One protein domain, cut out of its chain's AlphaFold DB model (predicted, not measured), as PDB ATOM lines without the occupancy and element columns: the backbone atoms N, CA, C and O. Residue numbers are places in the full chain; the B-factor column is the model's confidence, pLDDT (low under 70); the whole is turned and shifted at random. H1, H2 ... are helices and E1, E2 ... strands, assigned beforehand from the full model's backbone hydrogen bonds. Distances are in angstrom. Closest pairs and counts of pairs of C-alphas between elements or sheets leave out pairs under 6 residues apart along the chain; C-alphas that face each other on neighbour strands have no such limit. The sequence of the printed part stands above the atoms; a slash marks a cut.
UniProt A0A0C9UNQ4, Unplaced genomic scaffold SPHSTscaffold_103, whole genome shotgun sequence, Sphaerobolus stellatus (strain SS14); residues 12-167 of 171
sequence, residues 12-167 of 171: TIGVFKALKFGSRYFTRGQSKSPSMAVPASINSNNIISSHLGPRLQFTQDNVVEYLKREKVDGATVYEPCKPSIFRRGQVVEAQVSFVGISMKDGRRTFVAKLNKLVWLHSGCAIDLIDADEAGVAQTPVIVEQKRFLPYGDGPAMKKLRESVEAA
ATOM      1  N   THR A  12      29.055  -5.529  46.723       78.62
ATOM      2  CA  THR A  12      27.625  -5.651  46.397       78.62
ATOM      3  C   THR A  12      26.840  -4.624  47.206       78.62
ATOM      4  O   THR A  12      26.896  -4.634  48.433       78.62
ATOM      5  N   ILE A  13      26.113  -3.737  46.526       72.19
ATOM      6  CA  ILE A  13      25.222  -2.743  47.138       72.19
ATOM      7  C   ILE A  13      23.793  -3.086  46.712       72.19
ATOM      8  O   ILE A  13      23.375  -2.803  45.587       72.19
ATOM      9  N   GLY A  14      23.041  -3.729  47.609       78.06
ATOM     10  CA  GLY A  14      21.732  -4.292  47.274       78.06
ATOM     11  C   GLY A  14      21.875  -5.421  46.251       78.06
ATOM     12  O   GLY A  14      22.489  -6.440  46.548       78.06
ATOM     13  N   VAL A  15      21.331  -5.225  45.048       79.50
ATOM     14  CA  VAL A  15      21.423  -6.185  43.929       79.50
ATOM     15  C   VAL A  15      22.517  -5.838  42.915       79.50
ATOM     16  O   VAL A  15      22.749  -6.590  41.971       79.50
ATOM     17  N   PHE A  16      23.193  -4.700  43.083       76.44
ATOM     18  CA  PHE A  16      24.170  -4.207  42.119       76.44
ATOM     19  C   PHE A  16      25.594  -4.554  42.548       76.44
ATOM     20  O   PHE A  16      25.969  -4.366  43.707       76.44
ATOM     21  N   LYS A  17      26.415  -4.990  41.588       81.31
ATOM     22  CA  LYS A  17      27.873  -4.997  41.745       81.31
ATOM     23  C   LYS A  17      28.386  -3.577  41.543       81.31
ATOM     24  O   LYS A  17      28.075  -2.947  40.538       81.31
ATOM     25  N   ALA A  18      29.173  -3.087  42.488       78.88
ATOM     26  CA  ALA A  18      29.650  -1.717  42.522       78.88
ATOM     27  C   ALA A  18      31.154  -1.660  42.790       78.88
ATOM     28  O   ALA A  18      31.726  -2.513  43.470       78.88
ATOM     29  N   LEU A  19      31.786  -0.611  42.272       82.62
ATOM     30  CA  LEU A  19      33.131  -0.216  42.664       82.62
ATOM     31  C   LEU A  19      33.033   0.896  43.699       82.62
ATOM     32  O   LEU A  19      32.248   1.834  43.548       82.62
ATOM     33  N   LYS A  20      33.843   0.790  44.749       81.44
ATOM     34  CA  LYS A  20      33.908   1.795  45.801       81.44
ATOM     35  C   LYS A  20      35.148   2.651  45.618       81.44
ATOM     36  O   LYS A  20      36.274   2.170  45.707       81.44
ATOM     37  N   PHE A  21      34.919   3.939  45.414       84.50
ATOM     38  CA  PHE A  21      35.967   4.944  45.334       84.50
ATOM     39  C   PHE A  21      35.794   5.941  46.469       84.50
ATOM     40  O   PHE A  21      34.683   6.372  46.767       84.50
ATOM     41  N   GLY A  22      36.899   6.306  47.106       81.50
ATOM     42  CA  GLY A  22      36.904   7.284  48.179       81.50
ATOM     43  C   GLY A  22      38.164   8.126  48.124       81.50
ATOM     44  O   GLY A  22      39.166   7.739  47.527       81.50
ATOM     45  N   SER A  23      38.105   9.288  48.755       83.00
ATOM     46  CA  SER A  23      39.289  10.067  49.092       83.00
ATOM     47  C   SER A  23      39.328  10.231  50.603       83.00
ATOM     48  O   SER A  23      38.288  10.316  51.257       83.00
ATOM     49  N   ARG A  24      40.530  10.242  51.175       80.88
ATOM     50  CA  ARG A  24      40.698  10.518  52.604       80.88
ATOM     51  C   ARG A  24      40.591  12.019  52.813       80.88
ATOM     52  O   ARG A  24      41.223  12.771  52.079       80.88
ATOM     53  N   TYR A  25      39.903  12.437  53.867       80.25
ATOM     54  CA  TYR A  25      39.852  13.846  54.256       80.25
ATOM     55  C   TYR A  25      41.172  14.361  54.830       80.25
ATOM     56  O   TYR A  25      41.417  15.557  54.796       80.25
ATOM     57  N   PHE A  26      42.043  13.478  55.324       83.81
ATOM     58  CA  PHE A  26      43.258  13.882  56.025       83.81
ATOM     59  C   PHE A  26      44.501  13.191  55.484       83.81
ATOM     60  O   PHE A  26      44.481  12.029  55.064       83.81
ATOM     61  N   THR A  27      45.610  13.913  55.569       82.88
ATOM     62  CA  THR A  27      46.963  13.413  55.366       82.88
ATOM     63  C   THR A  27      47.741  13.572  56.671       82.88
ATOM     64  O   THR A  27      47.530  14.516  57.429       82.88
ATOM     65  N   ARG A  28      48.661  12.650  56.970       78.12
ATOM     66  CA  ARG A  28      49.506  12.757  58.168       78.12
ATOM     67  C   ARG A  28      50.374  14.021  58.087       78.12
ATOM     68  O   ARG A  28      51.029  14.236  57.074       78.12
ATOM     69  N   GLY A  29      50.452  14.792  59.171       73.06
ATOM     70  CA  GLY A  29      51.182  16.071  59.264       73.06
ATOM     71  C   GLY A  29      52.702  15.995  59.047       73.06
ATOM     72  O   GLY A  29      53.364  17.012  58.938       73.06
ATOM     73  N   GLN A  30      53.273  14.789  58.962       71.06
ATOM     74  CA  GLN A  30      54.678  14.577  58.580       71.06
ATOM     75  C   GLN A  30      54.867  14.397  57.062       71.06
ATOM     76  O   GLN A  30      55.953  14.056  56.597       71.06
ATOM     77  N   SER A  31      53.798  14.563  56.285       73.88
ATOM     78  CA  SER A  31      53.843  14.560  54.829       73.88
ATOM     79  C   SER A  31      54.629  15.763  54.307       73.88
ATOM     80  O   SER A  31      54.489  16.870  54.813       73.88
ATOM     81  N   LYS A  32      55.411  15.558  53.239       77.00
ATOM     82  CA  LYS A  32      56.093  16.651  52.525       77.00
ATOM     83  C   LYS A  32      55.139  17.508  51.685       77.00
ATOM     84  O   LYS A  32      55.530  18.584  51.247       77.00
ATOM     85  N   SER A  33      53.924  17.026  51.416       79.94
ATOM     86  CA  SER A  33      52.933  17.779  50.642       79.94
ATOM     87  C   SER A  33      52.520  19.056  51.385       79.94
ATOM     88  O   SER A  33      52.314  18.994  52.600       79.94
ATOM     89  N   PRO A  34      52.354  20.190  50.683       83.50
ATOM     90  CA  PRO A  34      51.940  21.436  51.308       83.50
ATOM     91  C   PRO A  34      50.536  21.301  51.904       83.50
ATOM     92  O   PRO A  34      49.640  20.707  51.295       83.50
ATOM     93  N   SER A  35      50.368  21.850  53.106       86.19
ATOM     94  CA  SER A  35      49.057  22.001  53.732       86.19
ATOM     95  C   SER A  35      48.261  23.085  53.006       86.19
ATOM     96  O   SER A  35      48.830  24.074  52.543       86.19
ATOM     97  N   MET A  36      46.949  22.914  52.924       89.88
ATOM     98  CA  MET A  36      46.027  23.894  52.363       89.88
ATOM     99  C   MET A  36      44.751  23.975  53.203       89.88
ATOM    100  O   MET A  36      44.430  23.061  53.964       89.88
ATOM    101  N   ALA A  37      44.008  25.071  53.052       88.75
ATOM    102  CA  ALA A  37      42.715  25.223  53.705       88.75
ATOM    103  C   ALA A  37      41.699  24.208  53.161       88.75
ATOM    104  O   ALA A  37      41.678  23.907  51.964       88.75
ATOM    105  N   VAL A  38      40.831  23.709  54.041       87.38
ATOM    106  CA  VAL A  38      39.718  22.847  53.633       87.38
ATOM    107  C   VAL A  38      38.688  23.703  52.880       87.38
ATOM    108  O   VAL A  38      38.242  24.713  53.430       87.38
ATOM    109  N   PRO A  39      38.274  23.329  51.656       86.62
ATOM    110  CA  PRO A  39      37.264  24.076  50.915       86.62
ATOM    111  C   PRO A  39      35.945  24.206  51.689       86.62
ATOM    112  O   PRO A  39      35.425  23.228  52.227       86.62
ATOM    113  N   ALA A  40      35.351  25.403  51.682       83.75
ATOM    114  CA  ALA A  40      34.084  25.668  52.374       83.75
ATOM    115  C   ALA A  40      32.928  24.779  51.875       83.75
ATOM    116  O   ALA A  40      32.018  24.454  52.634       83.75
ATOM    117  N   SER A  41      32.980  24.337  50.613       78.44
ATOM    118  CA  SER A  41      31.993  23.432  50.015       78.44
ATOM    119  C   SER A  41      31.912  22.068  50.705       78.44
ATOM    120  O   SER A  41      30.837  21.472  50.712       78.44
ATOM    121  N   ILE A  42      33.011  21.591  51.299       80.12
ATOM    122  CA  ILE A  42      33.072  20.316  52.030       80.12
ATOM    123  C   ILE A  42      33.157  20.508  53.551       80.12
ATOM    124  O   ILE A  42      33.059  19.538  54.292       80.12
ATOM    125  N   ASN A  43      33.324  21.748  54.022       84.19
ATOM    126  CA  ASN A  43      33.578  22.087  55.422       84.19
ATOM    127  C   ASN A  43      32.532  23.058  55.995       84.19
ATOM    128  O   ASN A  43      32.869  23.972  56.742       84.19
ATOM    129  N   SER A  44      31.256  22.888  55.640       72.88
ATOM    130  CA  SER A  44      30.191  23.851  55.962       72.88
ATOM    131  C   SER A  44      29.972  24.103  57.462       72.88
ATOM    132  O   SER A  44      29.527  25.189  57.812       72.88
ATOM    133  N   ASN A  45      30.338  23.154  58.332       79.88
ATOM    134  CA  ASN A  45      30.212  23.267  59.794       79.88
ATOM    135  C   ASN A  45      31.573  23.285  60.513       79.88
ATOM    136  O   ASN A  45      31.649  23.011  61.705       79.88
ATOM    137  N   ASN A  46      32.669  23.528  59.791       80.81
ATOM    138  CA  ASN A  46      34.038  23.454  60.312       80.81
ATOM    139  C   ASN A  46      34.457  22.098  60.918       80.81
ATOM    140  O   ASN A  46      35.526  22.020  61.524       80.81
ATOM    141  N   ILE A  47      33.677  21.027  60.722       81.62
ATOM    142  CA  ILE A  47      33.956  19.689  61.269       81.62
ATOM    143  C   ILE A  47      35.287  19.150  60.740       81.62
ATOM    144  O   ILE A  47      36.104  18.659  61.505       81.62
ATOM    145  N   ILE A  48      35.566  19.259  59.440       82.75
ATOM    146  CA  ILE A  48      36.824  18.733  58.891       82.75
ATOM    147  C   ILE A  48      37.994  19.574  59.404       82.75
ATOM    148  O   ILE A  48      39.008  19.031  59.838       82.75
ATOM    149  N   SER A  49      37.848  20.902  59.400       86.62
ATOM    150  CA  SER A  49      38.893  21.797  59.900       86.62
ATOM    151  C   SER A  49      39.163  21.649  61.398       86.62
ATOM    152  O   SER A  49      40.311  21.811  61.799       86.62
ATOM    153  N   SER A  50      38.160  21.324  62.222       85.56
ATOM    154  CA  SER A  50      38.332  21.196  63.678       85.56
ATOM    155  C   SER A  50      39.184  19.990  64.073       85.56
ATOM    156  O   SER A  50      39.781  19.986  65.146       85.56
ATOM    157  N   HIS A  51      39.279  18.992  63.193       83.31
ATOM    158  CA  HIS A  51      40.111  17.806  63.382       83.31
ATOM    159  C   HIS A  51      41.532  17.976  62.824       83.31
ATOM    160  O   HIS A  51      42.378  17.094  63.004       83.31
ATOM    161  N   LEU A  52      41.822  19.095  62.147       84.75
ATOM    162  CA  LEU A  52      43.187  19.418  61.741       84.75
ATOM    163  C   LEU A  52      44.029  19.775  62.967       84.75
ATOM    164  O   LEU A  52      43.562  20.371  63.933       84.75
ATOM    165  N   GLY A  53      45.306  19.406  62.933       78.56
ATOM    166  CA  GLY A  53      46.215  19.645  64.045       78.56
ATOM    167  C   GLY A  53      47.628  19.165  63.733       78.56
ATOM    168  O   GLY A  53      47.919  18.777  62.604       78.56
ATOM    169  N   PRO A  54      48.529  19.089  64.724       79.50
ATOM    170  CA  PRO A  54      49.937  18.751  64.481       79.50
ATOM    171  C   PRO A  54      50.155  17.396  63.784       79.50
ATOM    172  O   PRO A  54      51.198  17.142  63.189       79.50
ATOM    173  N   ARG A  55      49.175  16.489  63.883       83.44
ATOM    174  CA  ARG A  55      49.238  15.134  63.320       83.44
ATOM    175  C   ARG A  55      48.514  14.990  61.988       83.44
ATOM    176  O   ARG A  55      48.778  14.004  61.298       83.44
ATOM    177  N   LEU A  56      47.632  15.923  61.635       84.81
ATOM    178  CA  LEU A  56      46.738  15.828  60.485       84.81
ATOM    179  C   LEU A  56      46.695  17.162  59.753       84.81
ATOM    180  O   LEU A  56      46.395  18.198  60.335       84.81
ATOM    181  N   GLN A  57      46.949  17.102  58.457       88.19
ATOM    182  CA  GLN A  57      46.861  18.237  57.558       88.19
ATOM    183  C   GLN A  57      45.953  17.892  56.385       88.19
ATOM    184  O   GLN A  57      45.793  16.722  56.025       88.19
ATOM    185  N   PHE A  58      45.390  18.924  55.774       88.19
ATOM    186  CA  PHE A  58      44.640  18.810  54.536       88.19
ATOM    187  C   PHE A  58      45.554  19.218  53.381       88.19
ATOM    188  O   PHE A  58      46.240  20.234  53.465       88.19
ATOM    189  N   THR A  59      45.628  18.412  52.328       89.00
ATOM    190  CA  THR A  59      46.481  18.663  51.157       89.00
ATOM    191  C   THR A  59      45.659  18.568  49.879       89.00
ATOM    192  O   THR A  59      44.525  18.088  49.887       89.00
ATOM    193  N   GLN A  60      46.258  18.943  48.746       85.94
ATOM    194  CA  GLN A  60      45.630  18.778  47.429       85.94
ATOM    195  C   GLN A  60      45.215  17.322  47.151       85.94
ATOM    196  O   GLN A  60      44.280  17.057  46.398       85.94
ATOM    197  N   ASP A  61      45.880  16.354  47.785       82.94
ATOM    198  CA  ASP A  61      45.555  14.941  47.625       82.94
ATOM    199  C   ASP A  61      44.260  14.542  48.344       82.94
ATOM    200  O   ASP A  61      43.703  13.495  48.031       82.94
ATOM    201  N   ASN A  62      43.764  15.368  49.268       86.69
ATOM    202  CA  ASN A  62      42.510  15.146  49.986       86.69
ATOM    203  C   ASN A  62      41.298  15.756  49.263       86.69
ATOM    204  O   ASN A  62      40.161  15.382  49.550       86.69
ATOM    205  N   VAL A  63      41.525  16.664  48.309       88.88
ATOM    206  CA  VAL A  63      40.458  17.362  47.584       88.88
ATOM    207  C   VAL A  63      39.719  16.409  46.644       88.88
ATOM    208  O   VAL A  63      40.339  15.671  45.874       88.88
ATOM    209  N   VAL A  64      38.388  16.479  46.701       90.88
ATOM    210  CA  VAL A  64      37.473  15.957  45.681       90.88
ATOM    211  C   VAL A  64      36.698  17.140  45.111       90.88
ATOM    212  O   VAL A  64      36.072  17.889  45.861       90.88
ATOM    213  N   GLU A  65      36.757  17.320  43.798       91.50
ATOM    214  CA  GLU A  65      36.021  18.367  43.093       91.50
ATOM    215  C   GLU A  65      34.589  17.903  42.818       91.50
ATOM    216  O   GLU A  65      34.368  16.897  42.149       91.50
ATOM    217  N   TYR A  66      33.606  18.641  43.328       91.38
ATOM    218  CA  TYR A  66      32.190  18.363  43.095       91.38
ATOM    219  C   TYR A  66      31.626  19.406  42.143       91.38
ATOM    220  O   TYR A  66      31.642  20.599  42.455       91.38
ATOM    221  N   LEU A  67      31.111  18.962  41.001       91.44
ATOM    222  CA  LEU A  67      30.563  19.829  39.962       91.44
ATOM    223  C   LEU A  67      29.121  19.430  39.632       91.44
ATOM    224  O   LEU A  67      28.748  18.260  39.723       91.44
ATOM    225  N   LYS A  68      28.317  20.398  39.203       90.62
ATOM    226  CA  LYS A  68      27.038  20.159  38.530       90.62
ATOM    227  C   LYS A  68      27.170  20.577  37.069       90.62
ATOM    228  O   LYS A  68      27.760  21.616  36.777       90.62
ATOM    229  N   ARG A  69      26.662  19.744  36.167       88.00
ATOM    230  CA  ARG A  69      26.578  20.039  34.739       88.00
ATOM    231  C   ARG A  69      25.247  20.722  34.456       88.00
ATOM    232  O   ARG A  69      24.199  20.158  34.765       88.00
ATOM    233  N   GLU A  70      25.291  21.889  33.833       83.88
ATOM    234  CA  GLU A  70      24.109  22.642  33.413       83.88
ATOM    235  C   GLU A  70      24.216  23.021  31.934       83.88
ATOM    236  O   GLU A  70      25.317  23.168  31.400       83.88
ATOM    237  N   LYS A  71      23.070  23.148  31.256       81.06
ATOM    238  CA  LYS A  71      22.996  23.736  29.915       81.06
ATOM    239  C   LYS A  71      22.531  25.183  30.072       81.06
ATOM    240  O   LYS A  71      21.378  25.411  30.425       81.06
ATOM    241  N   VAL A  72      23.426  26.135  29.828       79.38
ATOM    242  CA  VAL A  72      23.148  27.579  29.865       79.38
ATOM    243  C   VAL A  72      23.321  28.106  28.446       79.38
ATOM    244  O   VAL A  72      24.377  27.912  27.850       79.38
ATOM    245  N   ASP A  73      22.269  28.693  27.873       82.94
ATOM    246  CA  ASP A  73      22.265  29.236  26.503       82.94
ATOM    247  C   ASP A  73      22.770  28.251  25.427       82.94
ATOM    248  O   ASP A  73      23.463  28.612  24.480       82.94
ATOM    249  N   GLY A  74      22.442  26.962  25.585       76.56
ATOM    250  CA  GLY A  74      22.872  25.890  24.676       76.56
ATOM    251  C   GLY A  74      24.312  25.402  24.885       76.56
ATOM    252  O   GLY A  74      24.694  24.391  24.297       76.56
ATOM    253  N   ALA A  75      25.093  26.044  25.756       76.81
ATOM    254  CA  ALA A  75      26.432  25.610  26.136       76.81
ATOM    255  C   ALA A  75      26.406  24.742  27.402       76.81
ATOM    256  O   ALA A  75      25.650  24.992  28.340       76.81
ATOM    257  N   THR A  76      27.263  23.718  27.443       80.88
ATOM    258  CA  THR A  76      27.454  22.909  28.654       80.88
ATOM    259  C   THR A  76      28.430  23.611  29.590       80.88
ATOM    260  O   THR A  76      29.578  23.857  29.223       80.88
ATOM    261  N   VAL A  77      27.982  23.895  30.810       84.25
ATOM    262  CA  VAL A  77      28.757  24.546  31.868       84.25
ATOM    263  C   VAL A  77      28.895  23.592  33.052       84.25
ATOM    264  O   VAL A  77      27.978  22.832  33.369       84.25
ATOM    265  N   TYR A  78      30.056  23.628  33.707       88.69
ATOM    266  CA  TYR A  78      30.340  22.847  34.908       88.69
ATOM    267  C   TYR A  78      30.585  23.785  36.083       88.69
ATOM    268  O   TYR A  78      31.608  24.468  36.137       88.69
ATOM    269  N   GLU A  79      29.662  23.803  37.035       90.19
ATOM    270  CA  GLU A  79      29.726  24.711  38.177       90.19
ATOM    271  C   GLU A  79      30.104  23.968  39.463       90.19
ATOM    272  O   GLU A  79      29.548  22.899  39.738       90.19
ATOM    273  N   PRO A  80      31.003  24.523  40.297       91.12
ATOM    274  CA  PRO A  80      31.272  23.993  41.627       91.12
ATOM    275  C   PRO A  80      30.005  23.876  42.472       91.12
ATOM    276  O   PRO A  80      29.170  24.779  42.513       91.12
ATOM    277  N   CYS A  81      29.875  22.770  43.197       88.75
ATOM    278  CA  CYS A  81      28.709  22.509  44.030       88.75
ATOM    279  C   CYS A  81      29.076  21.825  45.355       88.75
ATOM    280  O   CYS A  81      30.217  21.427  45.592       88.75
ATOM    281  N   LYS A  82      28.093  21.718  46.256       89.50
ATOM    282  CA  LYS A  82      28.247  20.989  47.520       89.50
ATOM    283  C   LYS A  82      28.042  19.487  47.290       89.50
ATOM    284  O   LYS A  82      27.114  19.116  46.574       89.50
ATOM    285  N   PRO A  83      28.788  18.608  47.980       89.25
ATOM    286  CA  PRO A  83      28.597  17.159  47.885       89.25
ATOM    287  C   PRO A  83      27.194  16.713  48.332       89.25
ATOM    288  O   PRO A  83      26.710  15.659  47.931       89.25
ATOM    289  N   SER A  84      26.499  17.532  49.125       87.56
ATOM    290  CA  SER A  84      25.151  17.254  49.619       87.56
ATOM    291  C   SER A  84      24.075  17.192  48.535       87.56
ATOM    292  O   SER A  84      22.965  16.781  48.859       87.56
ATOM    293  N   ILE A  85      24.344  17.605  47.291       88.94
ATOM    294  CA  ILE A  85      23.373  17.482  46.189       88.94
ATOM    295  C   ILE A  85      23.327  16.064  45.607       88.94
ATOM    296  O   ILE A  85      22.339  15.690  44.975       88.94
ATOM    297  N   PHE A  86      24.384  15.278  45.830       89.19
ATOM    298  CA  PHE A  86      24.502  13.933  45.292       89.19
ATOM    299  C   PHE A  86      23.629  12.960  46.095       89.19
ATOM    300  O   PHE A  86      23.577  12.985  47.332       89.19
ATOM    301  N   ARG A  87      22.903  12.102  45.382       86.00
ATOM    302  CA  ARG A  87      21.961  11.118  45.920       86.00
ATOM    303  C   ARG A  87      22.130   9.789  45.195       86.00
ATOM    304  O   ARG A  87      22.487   9.741  44.020       86.00
ATOM    305  N   ARG A  88      21.842   8.692  45.901       83.38
ATOM    306  CA  ARG A  88      21.822   7.351  45.298       83.38
ATOM    307  C   ARG A  88      20.817   7.326  44.140       83.38
ATOM    308  O   ARG A  88      19.729   7.877  44.271       83.38
ATOM    309  N   GLY A  89      21.196   6.696  43.030       79.50
ATOM    310  CA  GLY A  89      20.379   6.609  41.813       79.50
ATOM    311  C   GLY A  89      20.595   7.741  40.804       79.50
ATOM    312  O   GLY A  89      20.101   7.641  39.687       79.50
ATOM    313  N   GLN A  90      21.348   8.791  41.146       83.69
ATOM    314  CA  GLN A  90      21.738   9.809  40.169       83.69
ATOM    315  C   GLN A  90      22.860   9.307  39.259       83.69
ATOM    316  O   GLN A  90      23.791   8.638  39.711       83.69
ATOM    317  N   VAL A  91      22.793   9.696  37.987       85.06
ATOM    318  CA  VAL A  91      23.886   9.494  37.036       85.06
ATOM    319  C   VAL A  91      24.938  10.577  37.251       85.06
ATOM    320  O   VAL A  91      24.628  11.771  37.337       85.06
ATOM    321  N   VAL A  92      26.186  10.137  37.357       88.62
ATOM    322  CA  VAL A  92      27.342  10.988  37.615       88.62
ATOM    323  C   VAL A  92      28.488  10.602  36.696       88.62
ATOM    324  O   VAL A  92      28.645   9.432  36.354       88.62
ATOM    325  N   GLU A  93      29.321  11.573  36.354       88.88
ATOM    326  CA  GLU A  93      30.657  11.312  35.827       88.88
ATOM    327  C   GLU A  93      31.649  11.331  36.992       88.88
ATOM    328  O   GLU A  93      31.593  12.212  37.856       88.88
ATOM    329  N   ALA A  94      32.549  10.351  37.044       89.69
ATOM    330  CA  ALA A  94      33.539  10.234  38.106       89.69
ATOM    331  C   ALA A  94      34.951  10.190  37.523       89.69
ATOM    332  O   ALA A  94      35.260   9.352  36.679       89.69
ATOM    333  N   GLN A  95      35.837  11.038  38.043       91.31
ATOM    334  CA  GLN A  95      37.265  10.944  37.768       91.31
ATOM    335  C   GLN A  95      37.952  10.224  38.924       91.31
ATOM    336  O   GLN A  95      37.933  10.696  40.065       91.31
ATOM    337  N   VAL A  96      38.613   9.111  38.621       87.44
ATOM    338  CA  VAL A  96      39.316   8.276  39.599       87.44
ATOM    339  C   VAL A  96      40.780   8.132  39.191       87.44
ATOM    340  O   VAL A  96      41.089   7.964  38.015       87.44
ATOM    341  N   SER A  97      41.689   8.190  40.159       84.12
ATOM    342  CA  SER A  97      43.104   7.854  39.969       84.12
ATOM    343  C   SER A  97      43.463   6.605  40.751       84.12
ATOM    344  O   SER A  97      42.919   6.363  41.826       84.12
ATOM    345  N   PHE A  98      44.430   5.844  40.247       79.94
ATOM    346  CA  PHE A  98      44.953   4.658  40.915       79.94
ATOM    347  C   PHE A  98      46.405   4.887  41.320       79.94
ATOM    348  O   PHE A  98      47.235   5.288  40.507       79.94
ATOM    349  N   VAL A  99      46.713   4.618  42.583       75.56
ATOM    350  CA  VAL A  99      48.070   4.657  43.125       75.56
ATOM    351  C   VAL A  99      48.556   3.225  43.276       75.56
ATOM    352  O   VAL A  99      47.993   2.458  44.054       75.56
ATOM    353  N   GLY A 100      49.601   2.866  42.532       75.31
ATOM    354  CA  GLY A 100      50.277   1.582  42.684       75.31
ATOM    355  C   GLY A 100      51.193   1.585  43.908       75.31
ATOM    356  O   GLY A 100      52.072   2.436  44.030       75.31
ATOM    357  N   ILE A 101      51.014   0.615  44.798       75.25
ATOM    358  CA  ILE A 101      51.847   0.392  45.980       75.25
ATOM    359  C   ILE A 101      52.564  -0.939  45.803       75.25
ATOM    360  O   ILE A 101      51.931  -1.993  45.706       75.25
ATOM    361  N   SER A 102      53.892  -0.888  45.777       76.00
ATOM    362  CA  SER A 102      54.729  -2.086  45.775       76.00
ATOM    363  C   SER A 102      54.692  -2.756  47.148       76.00
ATOM    364  O   SER A 102      55.006  -2.135  48.163       76.00
ATOM    365  N   MET A 103      54.327  -4.033  47.169       76.56
ATOM    366  CA  MET A 103      54.350  -4.892  48.347       76.56
ATOM    367  C   MET A 103      55.723  -5.559  48.503       76.56
ATOM    368  O   MET A 103      56.511  -5.643  47.560       76.56
ATOM    369  N   LYS A 104      56.015  -6.053  49.714       77.00
ATOM    370  CA  LYS A 104      57.304  -6.690  50.049       77.00
ATOM    371  C   LYS A 104      57.613  -7.942  49.219       77.00
ATOM    372  O   LYS A 104      58.776  -8.268  49.037       77.00
ATOM    373  N   ASP A 105      56.587  -8.625  48.726       80.00
ATOM    374  CA  ASP A 105      56.683  -9.839  47.907       80.00
ATOM    375  C   ASP A 105      56.745  -9.552  46.394       80.00
ATOM    376  O   ASP A 105      56.580 -10.453  45.577       80.00
ATOM    377  N   GLY A 106      56.947  -8.288  46.012       73.75
ATOM    378  CA  GLY A 106      57.019  -7.863  44.620       73.75
ATOM    379  C   GLY A 106      55.662  -7.652  43.952       73.75
ATOM    380  O   GLY A 106      55.637  -7.097  42.856       73.75
ATOM    381  N   ARG A 107      54.534  -8.011  44.587       73.81
ATOM    382  CA  ARG A 107      53.192  -7.691  44.071       73.81
ATOM    383  C   ARG A 107      52.929  -6.190  44.121       73.81
ATOM    384  O   ARG A 107      53.516  -5.464  44.923       73.81
ATOM    385  N   ARG A 108      52.011  -5.711  43.284       71.31
ATOM    386  CA  ARG A 108      51.519  -4.329  43.341       71.31
ATOM    387  C   ARG A 108      50.046  -4.333  43.714       71.31
ATOM    388  O   ARG A 108      49.240  -4.992  43.065       71.31
ATOM    389  N   THR A 109      49.686  -3.590  44.753       72.44
ATOM    390  CA  THR A 109      48.282  -3.287  45.041       72.44
ATOM    391  C   THR A 109      47.944  -1.902  44.522       72.44
ATOM    392  O   THR A 109      48.822  -1.046  44.429       72.44
ATOM    393  N   PHE A 110      46.676  -1.667  44.213       74.56
ATOM    394  CA  PHE A 110      46.192  -0.339  43.874       74.56
ATOM    395  C   PHE A 110      45.355   0.233  44.997       74.56
ATOM    396  O   PHE A 110      44.587  -0.467  45.652       74.56
ATOM    397  N   VAL A 111      45.485   1.535  45.175       76.69
ATOM    398  CA  VAL A 111      44.532   2.338  45.919       76.69
ATOM    399  C   VAL A 111      43.858   3.256  44.929       76.69
ATOM    400  O   VAL A 111      44.530   4.026  44.244       76.69
ATOM    401  N   ALA A 112      42.535   3.204  44.881       80.50
ATOM    402  CA  ALA A 112      41.766   4.156  44.110       80.50
ATOM    403  C   ALA A 112      41.500   5.425  44.931       80.50
ATOM    404  O   ALA A 112      41.137   5.355  46.106       80.50
ATOM    405  N   LYS A 113      41.662   6.577  44.290       84.50
ATOM    406  CA  LYS A 113      41.330   7.898  44.810       84.50
ATOM    407  C   LYS A 113      40.254   8.508  43.923       84.50
ATOM    408  O   LYS A 113      40.465   8.662  42.721       84.50
ATOM    409  N   LEU A 114      39.138   8.907  44.520       90.00
ATOM    410  CA  LEU A 114      38.162   9.756  43.841       90.00
ATOM    411  C   LEU A 114      38.717  11.186  43.745       90.00
ATOM    412  O   LEU A 114      39.089  11.757  44.766       90.00
ATOM    413  N   ASN A 115      38.785  11.756  42.543       89.38
ATOM    414  CA  ASN A 115      39.263  13.128  42.328       89.38
ATOM    415  C   ASN A 115      38.127  14.098  42.032       89.38
ATOM    416  O   ASN A 115      38.175  15.241  42.476       89.38
ATOM    417  N   LYS A 116      37.127  13.655  41.268       91.56
ATOM    418  CA  LYS A 116      36.037  14.512  40.805       91.56
ATOM    419  C   LYS A 116      34.747  13.732  40.689       91.56
ATOM    420  O   LYS A 116      34.771  12.565  40.298       91.56
ATOM    421  N   LEU A 117      33.643  14.398  40.995       92.19
ATOM    422  CA  LEU A 117      32.300  13.900  40.771       92.19
ATOM    423  C   LEU A 117      31.461  14.996  40.119       92.19
ATOM    424  O   LEU A 117      31.370  16.106  40.644       92.19
ATOM    425  N   VAL A 118      30.851  14.682  38.982       91.94
ATOM    426  CA  VAL A 118      30.001  15.603  38.231       91.94
ATOM    427  C   VAL A 118      28.587  15.058  38.196       91.94
ATOM    428  O   VAL A 118      28.362  13.948  37.722       91.94
ATOM    429  N   TRP A 119      27.617  15.829  38.676       91.31
ATOM    430  CA  TRP A 119      26.210  15.484  38.505       91.31
ATOM    431  C   TRP A 119      25.741  15.883  37.104       91.31
ATOM    432  O   TRP A 119      25.836  17.053  36.740       91.31
ATOM    433  N   LEU A 120      25.229  14.924  36.325       85.25
ATOM    434  CA  LEU A 120      24.901  15.138  34.908       85.25
ATOM    435  C   LEU A 120      23.473  15.667  34.643       85.25
ATOM    436  O   LEU A 120      23.156  15.966  33.492       85.25
ATOM    437  N   HIS A 121      22.656  15.845  35.690       74.75
ATOM    438  CA  HIS A 121      21.261  16.322  35.653       74.75
ATOM    439  C   HIS A 121      20.285  15.462  34.807       74.75
ATOM    440  O   HIS A 121      20.680  14.528  34.106       74.75
ATOM    441  N   SER A 122      18.974  15.730  34.909       61.44
ATOM    442  CA  SER A 122      17.939  15.056  34.112       61.44
ATOM    443  C   SER A 122      18.071  15.443  32.637       61.44
ATOM    444  O   SER A 122      17.903  16.607  32.287       61.44
ATOM    445  N   GLY A 123      18.404  14.468  31.790       60.59
ATOM    446  CA  GLY A 123      18.671  14.657  30.355       60.59
ATOM    447  C   GLY A 123      19.960  13.983  29.875       60.59
ATOM    448  O   GLY A 123      20.123  13.766  28.681       60.59
ATOM    449  N   CYS A 124      20.838  13.561  30.791       63.47
ATOM    450  CA  CYS A 124      22.095  12.894  30.444       63.47
ATOM    451  C   CYS A 124      21.928  11.553  29.720       63.47
ATOM    452  O   CYS A 124      22.830  11.138  29.008       63.47
ATOM    453  N   ALA A 125      20.793  10.871  29.902       61.38
ATOM    454  CA  ALA A 125      20.512   9.625  29.196       61.38
ATOM    455  C   ALA A 125      20.442   9.847  27.678       61.38
ATOM    456  O   ALA A 125      20.946   9.019  26.935       61.38
ATOM    457  N   ILE A 126      19.885  10.982  27.242       61.00
ATOM    458  CA  ILE A 126      19.823  11.358  25.824       61.00
ATOM    459  C   ILE A 126      21.234  11.667  25.320       61.00
ATOM    460  O   ILE A 126      21.655  11.084  24.334       61.00
ATOM    461  N   ASP A 127      22.016  12.465  26.059       61.16
ATOM    462  CA  ASP A 127      23.393  12.786  25.648       61.16
ATOM    463  C   ASP A 127      24.298  11.530  25.554       61.16
ATOM    464  O   ASP A 127      25.216  11.498  24.740       61.16
ATOM    465  N   LEU A 128      24.074  10.508  26.393       61.19
ATOM    466  CA  LEU A 128      24.812   9.236  26.334       61.19
ATOM    467  C   LEU A 128      24.408   8.391  25.120       61.19
ATOM    468  O   LEU A 128      25.275   7.787  24.498       61.19
ATOM    469  N   ILE A 129      23.115   8.367  24.782       62.56
ATOM    470  CA  ILE A 129      22.603   7.682  23.588       62.56
ATOM    471  C   ILE A 129      23.137   8.374  22.324       62.56
ATOM    472  O   ILE A 129      23.690   7.709  21.452       62.56
ATOM    473  N   ASP A 130      23.075   9.706  22.269       60.97
ATOM    474  CA  ASP A 130      23.571  10.495  21.136       60.97
ATOM    475  C   ASP A 130      25.097  10.349  20.957       60.97
ATOM    476  O   ASP A 130      25.604  10.345  19.833       60.97
ATOM    477  N   ALA A 131      25.857  10.215  22.052       59.38
ATOM    478  CA  ALA A 131      27.305   9.996  22.004       59.38
ATOM    479  C   ALA A 131      27.684   8.605  21.465       59.38
ATOM    480  O   ALA A 131      28.671   8.496  20.730       59.38
ATOM    481  N   ASP A 132      26.904   7.569  21.791       57.28
ATOM    482  CA  ASP A 132      27.063   6.225  21.220       57.28
ATOM    483  C   ASP A 132      26.759   6.224  19.711       57.28
ATOM    484  O   ASP A 132      27.465   5.574  18.937       57.28
ATOM    485  N   GLU A 133      25.770   7.007  19.264       57.31
ATOM    486  CA  GLU A 133      25.435   7.154  17.840       57.31
ATOM    487  C   GLU A 133      26.461   7.992  17.056       57.31
ATOM    488  O   GLU A 133      26.698   7.738  15.873       57.31
ATOM    489  N   ALA A 134      27.127   8.956  17.703       58.34
ATOM    490  CA  ALA A 134      28.134   9.812  17.071       58.34
ATOM    491  C   ALA A 134      29.501   9.127  16.846       58.34
ATOM    492  O   ALA A 134      30.350   9.678  16.144       58.34
ATOM    493  N   GLY A 135      29.744   7.941  17.418       49.03
ATOM    494  CA  GLY A 135      30.908   7.099  17.104       49.03
ATOM    495  C   GLY A 135      32.289   7.680  17.452       49.03
ATOM    496  O   GLY A 135      33.308   7.146  17.008       49.03
ATOM    497  N   VAL A 136      32.375   8.757  18.240       45.22
ATOM    498  CA  VAL A 136      33.659   9.395  18.573       45.22
ATOM    499  C   VAL A 136      34.222   8.814  19.868       45.22
ATOM    500  O   VAL A 136      34.174   9.430  20.932       45.22
ATOM    501  N   ALA A 137      34.821   7.628  19.777       46.50
ATOM    502  CA  ALA A 137      35.729   7.147  20.811       46.50
ATOM    503  C   ALA A 137      36.992   8.026  20.802       46.50
ATOM    504  O   ALA A 137      37.954   7.751  20.084       46.50
ATOM    505  N   GLN A 138      36.996   9.125  21.563       50.53
ATOM    506  CA  GLN A 138      38.231   9.869  21.801       50.53
ATOM    507  C   GLN A 138      39.196   8.965  22.567       50.53
ATOM    508  O   GLN A 138      38.896   8.504  23.670       50.53
ATOM    509  N   THR A 139      40.362   8.700  21.977       42.84
ATOM    510  CA  THR A 139      41.427   7.935  22.628       42.84
ATOM    511  C   THR A 139      41.781   8.616  23.955       42.84
ATOM    512  O   THR A 139      42.139   9.798  23.943       42.84
ATOM    513  N   PRO A 140      41.685   7.925  25.104       45.38
ATOM    514  CA  PRO A 140      41.921   8.554  26.394       45.38
ATOM    515  C   PRO A 140      43.363   9.066  26.476       45.38
ATOM    516  O   PRO A 140      44.320   8.312  26.296       45.38
ATOM    517  N   VAL A 141      43.527  10.359  26.765       40.16
ATOM    518  CA  VAL A 141      44.843  10.961  27.015       40.16
ATOM    519  C   VAL A 141      45.313  10.526  28.402       40.16
ATOM    520  O   VAL A 141      44.807  10.989  29.424       40.16
ATOM    521  N   ILE A 142      46.284   9.613  28.448       42.50
ATOM    522  CA  ILE A 142      46.881   9.139  29.701       42.50
ATOM    523  C   ILE A 142      47.929  10.157  30.162       42.50
ATOM    524  O   ILE A 142      48.989  10.286  29.555       42.50
ATOM    525  N   VAL A 143      47.655  10.859  31.263       41.66
ATOM    526  CA  VAL A 143      48.634  11.729  31.933       41.66
ATOM    527  C   VAL A 143      49.199  10.994  33.149       41.66
ATOM    528  O   VAL A 143      48.514  10.823  34.157       41.66
ATOM    529  N   GLU A 144      50.455  10.544  33.072       39.66
ATOM    530  CA  GLU A 144      51.144   9.906  34.200       39.66
ATOM    531  C   GLU A 144      51.760  10.976  35.118       39.66
ATOM    532  O   GLU A 144      52.731  11.640  34.759       39.66
ATOM    533  N   GLN A 145      51.225  11.135  36.332       40.00
ATOM    534  CA  GLN A 145      51.819  12.008  37.347       40.00
ATOM    535  C   GLN A 145      52.415  11.173  38.485       40.00
ATOM    536  O   GLN A 145      51.701  10.624  39.323       40.00
ATOM    537  N   LYS A 146      53.749  11.083  38.539       39.25
ATOM    538  CA  LYS A 146      54.464  10.380  39.614       39.25
ATOM    539  C   LYS A 146      54.569  11.278  40.847       39.25
ATOM    540  O   LYS A 146      55.313  12.255  40.848       39.25
ATOM    541  N   ARG A 147      53.840  10.940  41.912       42.41
ATOM    542  CA  ARG A 147      53.956  11.569  43.239       42.41
ATOM    543  C   ARG A 147      54.076  10.492  44.314       42.41
ATOM    544  O   ARG A 147      53.390   9.476  44.256       42.41
ATOM    545  N   PHE A 148      54.950  10.712  45.295       38.00
ATOM    546  CA  PHE A 148      55.100   9.813  46.439       38.00
ATOM    547  C   PHE A 148      54.096  10.194  47.526       38.00
ATOM    548  O   PHE A 148      54.205  11.263  48.127       38.00
ATOM    549  N   LEU A 149      53.128   9.315  47.782       42.47
ATOM    550  CA  LEU A 149      52.129   9.496  48.829       42.47
ATOM    551  C   LEU A 149      52.428   8.525  49.976       42.47
ATOM    552  O   LEU A 149      52.423   7.314  49.746       42.47
ATOM    553  N   PRO A 150      52.670   9.001  51.211       43.34
ATOM    554  CA  PRO A 150      52.804   8.108  52.351       43.34
ATOM    555  C   PRO A 150      51.462   7.393  52.584       43.34
ATOM    556  O   PRO A 150      50.464   8.004  52.983       43.34
ATOM    557  N   TYR A 151      51.426   6.092  52.295       37.81
ATOM    558  CA  TYR A 151      50.246   5.246  52.448       37.81
ATOM    559  C   TYR A 151      50.385   4.347  53.685       37.81
ATOM    560  O   TYR A 151      51.441   3.752  53.891       37.81
ATOM    561  N   GLY A 152      49.337   4.254  54.514       48.59
ATOM    562  CA  GLY A 152      49.298   3.318  55.644       48.59
ATOM    563  C   GLY A 152      48.310   3.671  56.761       48.59
ATOM    564  O   GLY A 152      48.229   4.821  57.196       48.59
ATOM    565  N   ASP A 153      47.620   2.646  57.262       48.53
ATOM    566  CA  ASP A 153      46.827   2.663  58.496       48.53
ATOM    567  C   ASP A 153      47.743   2.448  59.702       48.53
ATOM    568  O   ASP A 153      47.841   1.369  60.285       48.53
ATOM    569  N   GLY A 154      48.480   3.493  60.069       53.34
ATOM    570  CA  GLY A 154      49.182   3.493  61.347       53.34
ATOM    571  C   GLY A 154      48.186   3.476  62.520       53.34
ATOM    572  O   GLY A 154      47.042   3.907  62.359       53.34
ATOM    573  N   PRO A 155      48.618   3.099  63.736       50.59
ATOM    574  CA  PRO A 155      47.770   3.081  64.937       50.59
ATOM    575  C   PRO A 155      47.011   4.395  65.198       50.59
ATOM    576  O   PRO A 155      45.940   4.400  65.798       50.59
ATOM    577  N   ALA A 156      47.556   5.520  64.723       51.28
ATOM    578  CA  ALA A 156      46.935   6.836  64.812       51.28
ATOM    579  C   ALA A 156      45.691   7.000  63.915       51.28
ATOM    580  O   ALA A 156      44.745   7.659  64.332       51.28
ATOM    581  N   MET A 157      45.666   6.394  62.720       55.47
ATOM    582  CA  MET A 157      44.508   6.453  61.813       55.47
ATOM    583  C   MET A 157      43.347   5.599  62.323       55.47
ATOM    584  O   MET A 157      42.195   6.000  62.194       55.47
ATOM    585  N   LYS A 158      43.651   4.466  62.969       57.34
ATOM    586  CA  LYS A 158      42.641   3.620  63.614       57.34
ATOM    587  C   LYS A 158      41.907   4.366  64.735       57.34
ATOM    588  O   LYS A 158      40.687   4.422  64.721       57.34
ATOM    589  N   LYS A 159      42.653   5.027  65.629       57.94
ATOM    590  CA  LYS A 159      42.072   5.838  66.716       57.94
ATOM    591  C   LYS A 159      41.228   7.011  66.212       57.94
ATOM    592  O   LYS A 159      40.208   7.321  66.808       57.94
ATOM    593  N   LEU A 160      41.651   7.657  65.122       54.56
ATOM    594  CA  LEU A 160      40.887   8.749  64.515       54.56
ATOM    595  C   LEU A 160      39.554   8.253  63.941       54.56
ATOM    596  O   LEU A 160      38.532   8.914  64.087       54.56
ATOM    597  N   ARG A 161      39.561   7.081  63.298       55.62
ATOM    598  CA  ARG A 161      38.346   6.462  62.769       55.62
ATOM    599  C   ARG A 161      37.351   6.146  63.885       55.62
ATOM    600  O   ARG A 161      36.200   6.538  63.782       55.62
ATOM    601  N   GLU A 162      37.834   5.540  64.969       66.56
ATOM    602  CA  GLU A 162      37.032   5.254  66.164       66.56
ATOM    603  C   GLU A 162      36.457   6.542  66.790       66.56
ATOM    604  O   GLU A 162      35.307   6.551  67.215       66.56
ATOM    605  N   SER A 163      37.209   7.653  66.801       60.25
ATOM    606  CA  SER A 163      36.705   8.930  67.334       60.25
ATOM    607  C   SER A 163      35.664   9.612  66.444       60.25
ATOM    608  O   SER A 163      34.757  10.248  66.968       60.25
ATOM    609  N   VAL A 164      35.781   9.491  65.116       54.47
ATOM    610  CA  VAL A 164      34.802  10.060  64.175       54.47
ATOM    611  C   VAL A 164      33.506   9.246  64.204       54.47
ATOM    612  O   VAL A 164      32.433   9.824  64.304       54.47
ATOM    613  N   GLU A 165      33.606   7.914  64.221       60.84
ATOM    614  CA  GLU A 165      32.443   7.023  64.340       60.84
ATOM    615  C   GLU A 165      31.695   7.222  65.678       60.84
ATOM    616  O   GLU A 165      30.476   7.092  65.723       60.84
ATOM    617  N   ALA A 166      32.394   7.589  66.760       57.22
ATOM    618  CA  ALA A 166      31.769   7.929  68.042       57.22
ATOM    619  C   ALA A 166      31.072   9.304  68.050       57.22
ATOM    620  O   ALA A 166      30.095   9.481  68.775       57.22
ATOM    621  N   ALA A 167      31.562  10.267  67.264       52.62
ATOM    622  CA  ALA A 167      30.948  11.590  67.145       52.62
ATOM    623  C   ALA A 167      29.632  11.540  66.348       52.62
ATOM    624  O   ALA A 167      28.675  12.206  66.729       52.62
TER     625      ALA A 167
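This is residues 12 to 167 of the 171 residues of an uncharacterized protein of Sphaerobolus stellatus (strain SS14) (UniProt A0A0C9UNQ4). A curled sheet of four strands is made of two hairpins side by side, a short one of E2 and E3 and a long one of E4 and E5, with a loop-rich part, residues 19 to 46 and 51 to 64 round the short helix H1, gathered toward one end. No named helix packs on the sheet: H2 and H3 lie off it, far from each other, and residues 13 to 18 and 126 to 145 stick out. The printed part has 156 residues, with elements in the order E1, H1, E2, E3, E4, E5, H2, H3; under half of the residues are in named elements, and the class is mixed, helices and strands. The sheet's order is E3, E2, E5, E4, mixed. The whole is loose, with a radius of gyration of the C-alphas of 18.6 A and spans of 52 by 43 by 36 A.

E1, residues 16 to 18, begins at C-alpha 16 at (24.170, -4.207, 42.119). H1 is residues 47 to 50. E2, residues 65 to 72, is 20.6 A long, and E3, residues 75 to 80, is 16.3 A. E4, residues 92 to 102, runs 31.4 A to C-alpha 102 at (54.729, -2.086, 45.775). E5, residues 108 to 119, runs 32.5 A. H2, residues 124 to 133, is 14.2 A long. H3, residues 155 to 167, is 19.0 A long and ends at C-alpha 167 at (30.948, 11.590, 67.145).

The sheet is strongly twisted, and its edge strands are E3 and E4. The hairpin E4 and E5 is antiparallel at 162 degrees, with N 99 and O 111 2.8 A apart, within hydrogen-bond range. E5 and E2 are parallel at 35 degrees, with N 67 and O 117 at 2.9 A. The hairpin E2 and E3 is antiparallel at 149 degrees, with N 70 and O 77 at 2.9 A. H1, H2 and H3 are not on the sheet, and each touches no helix. E1 pairs with no named strand; residues 12 to 13 pair antiparallel with residues 16 to 17 of E1. Residues 27 to 28 pair antiparallel with residues 56 to 57. In H2 and H3 every O i to N i+4 pair is within hydrogen-bond range; H1 is too short for such a pair.

The C-alphas farthest apart, those of Asp 73 and Asp 105, are 56.3 A apart. The printed part has no cut. The links E1 to H1, H1 to E2, E3 to E4 and H2 to H3 are long. The mean pLDDT of the printed part is 73.9, and residues 122 to 167 are under 70.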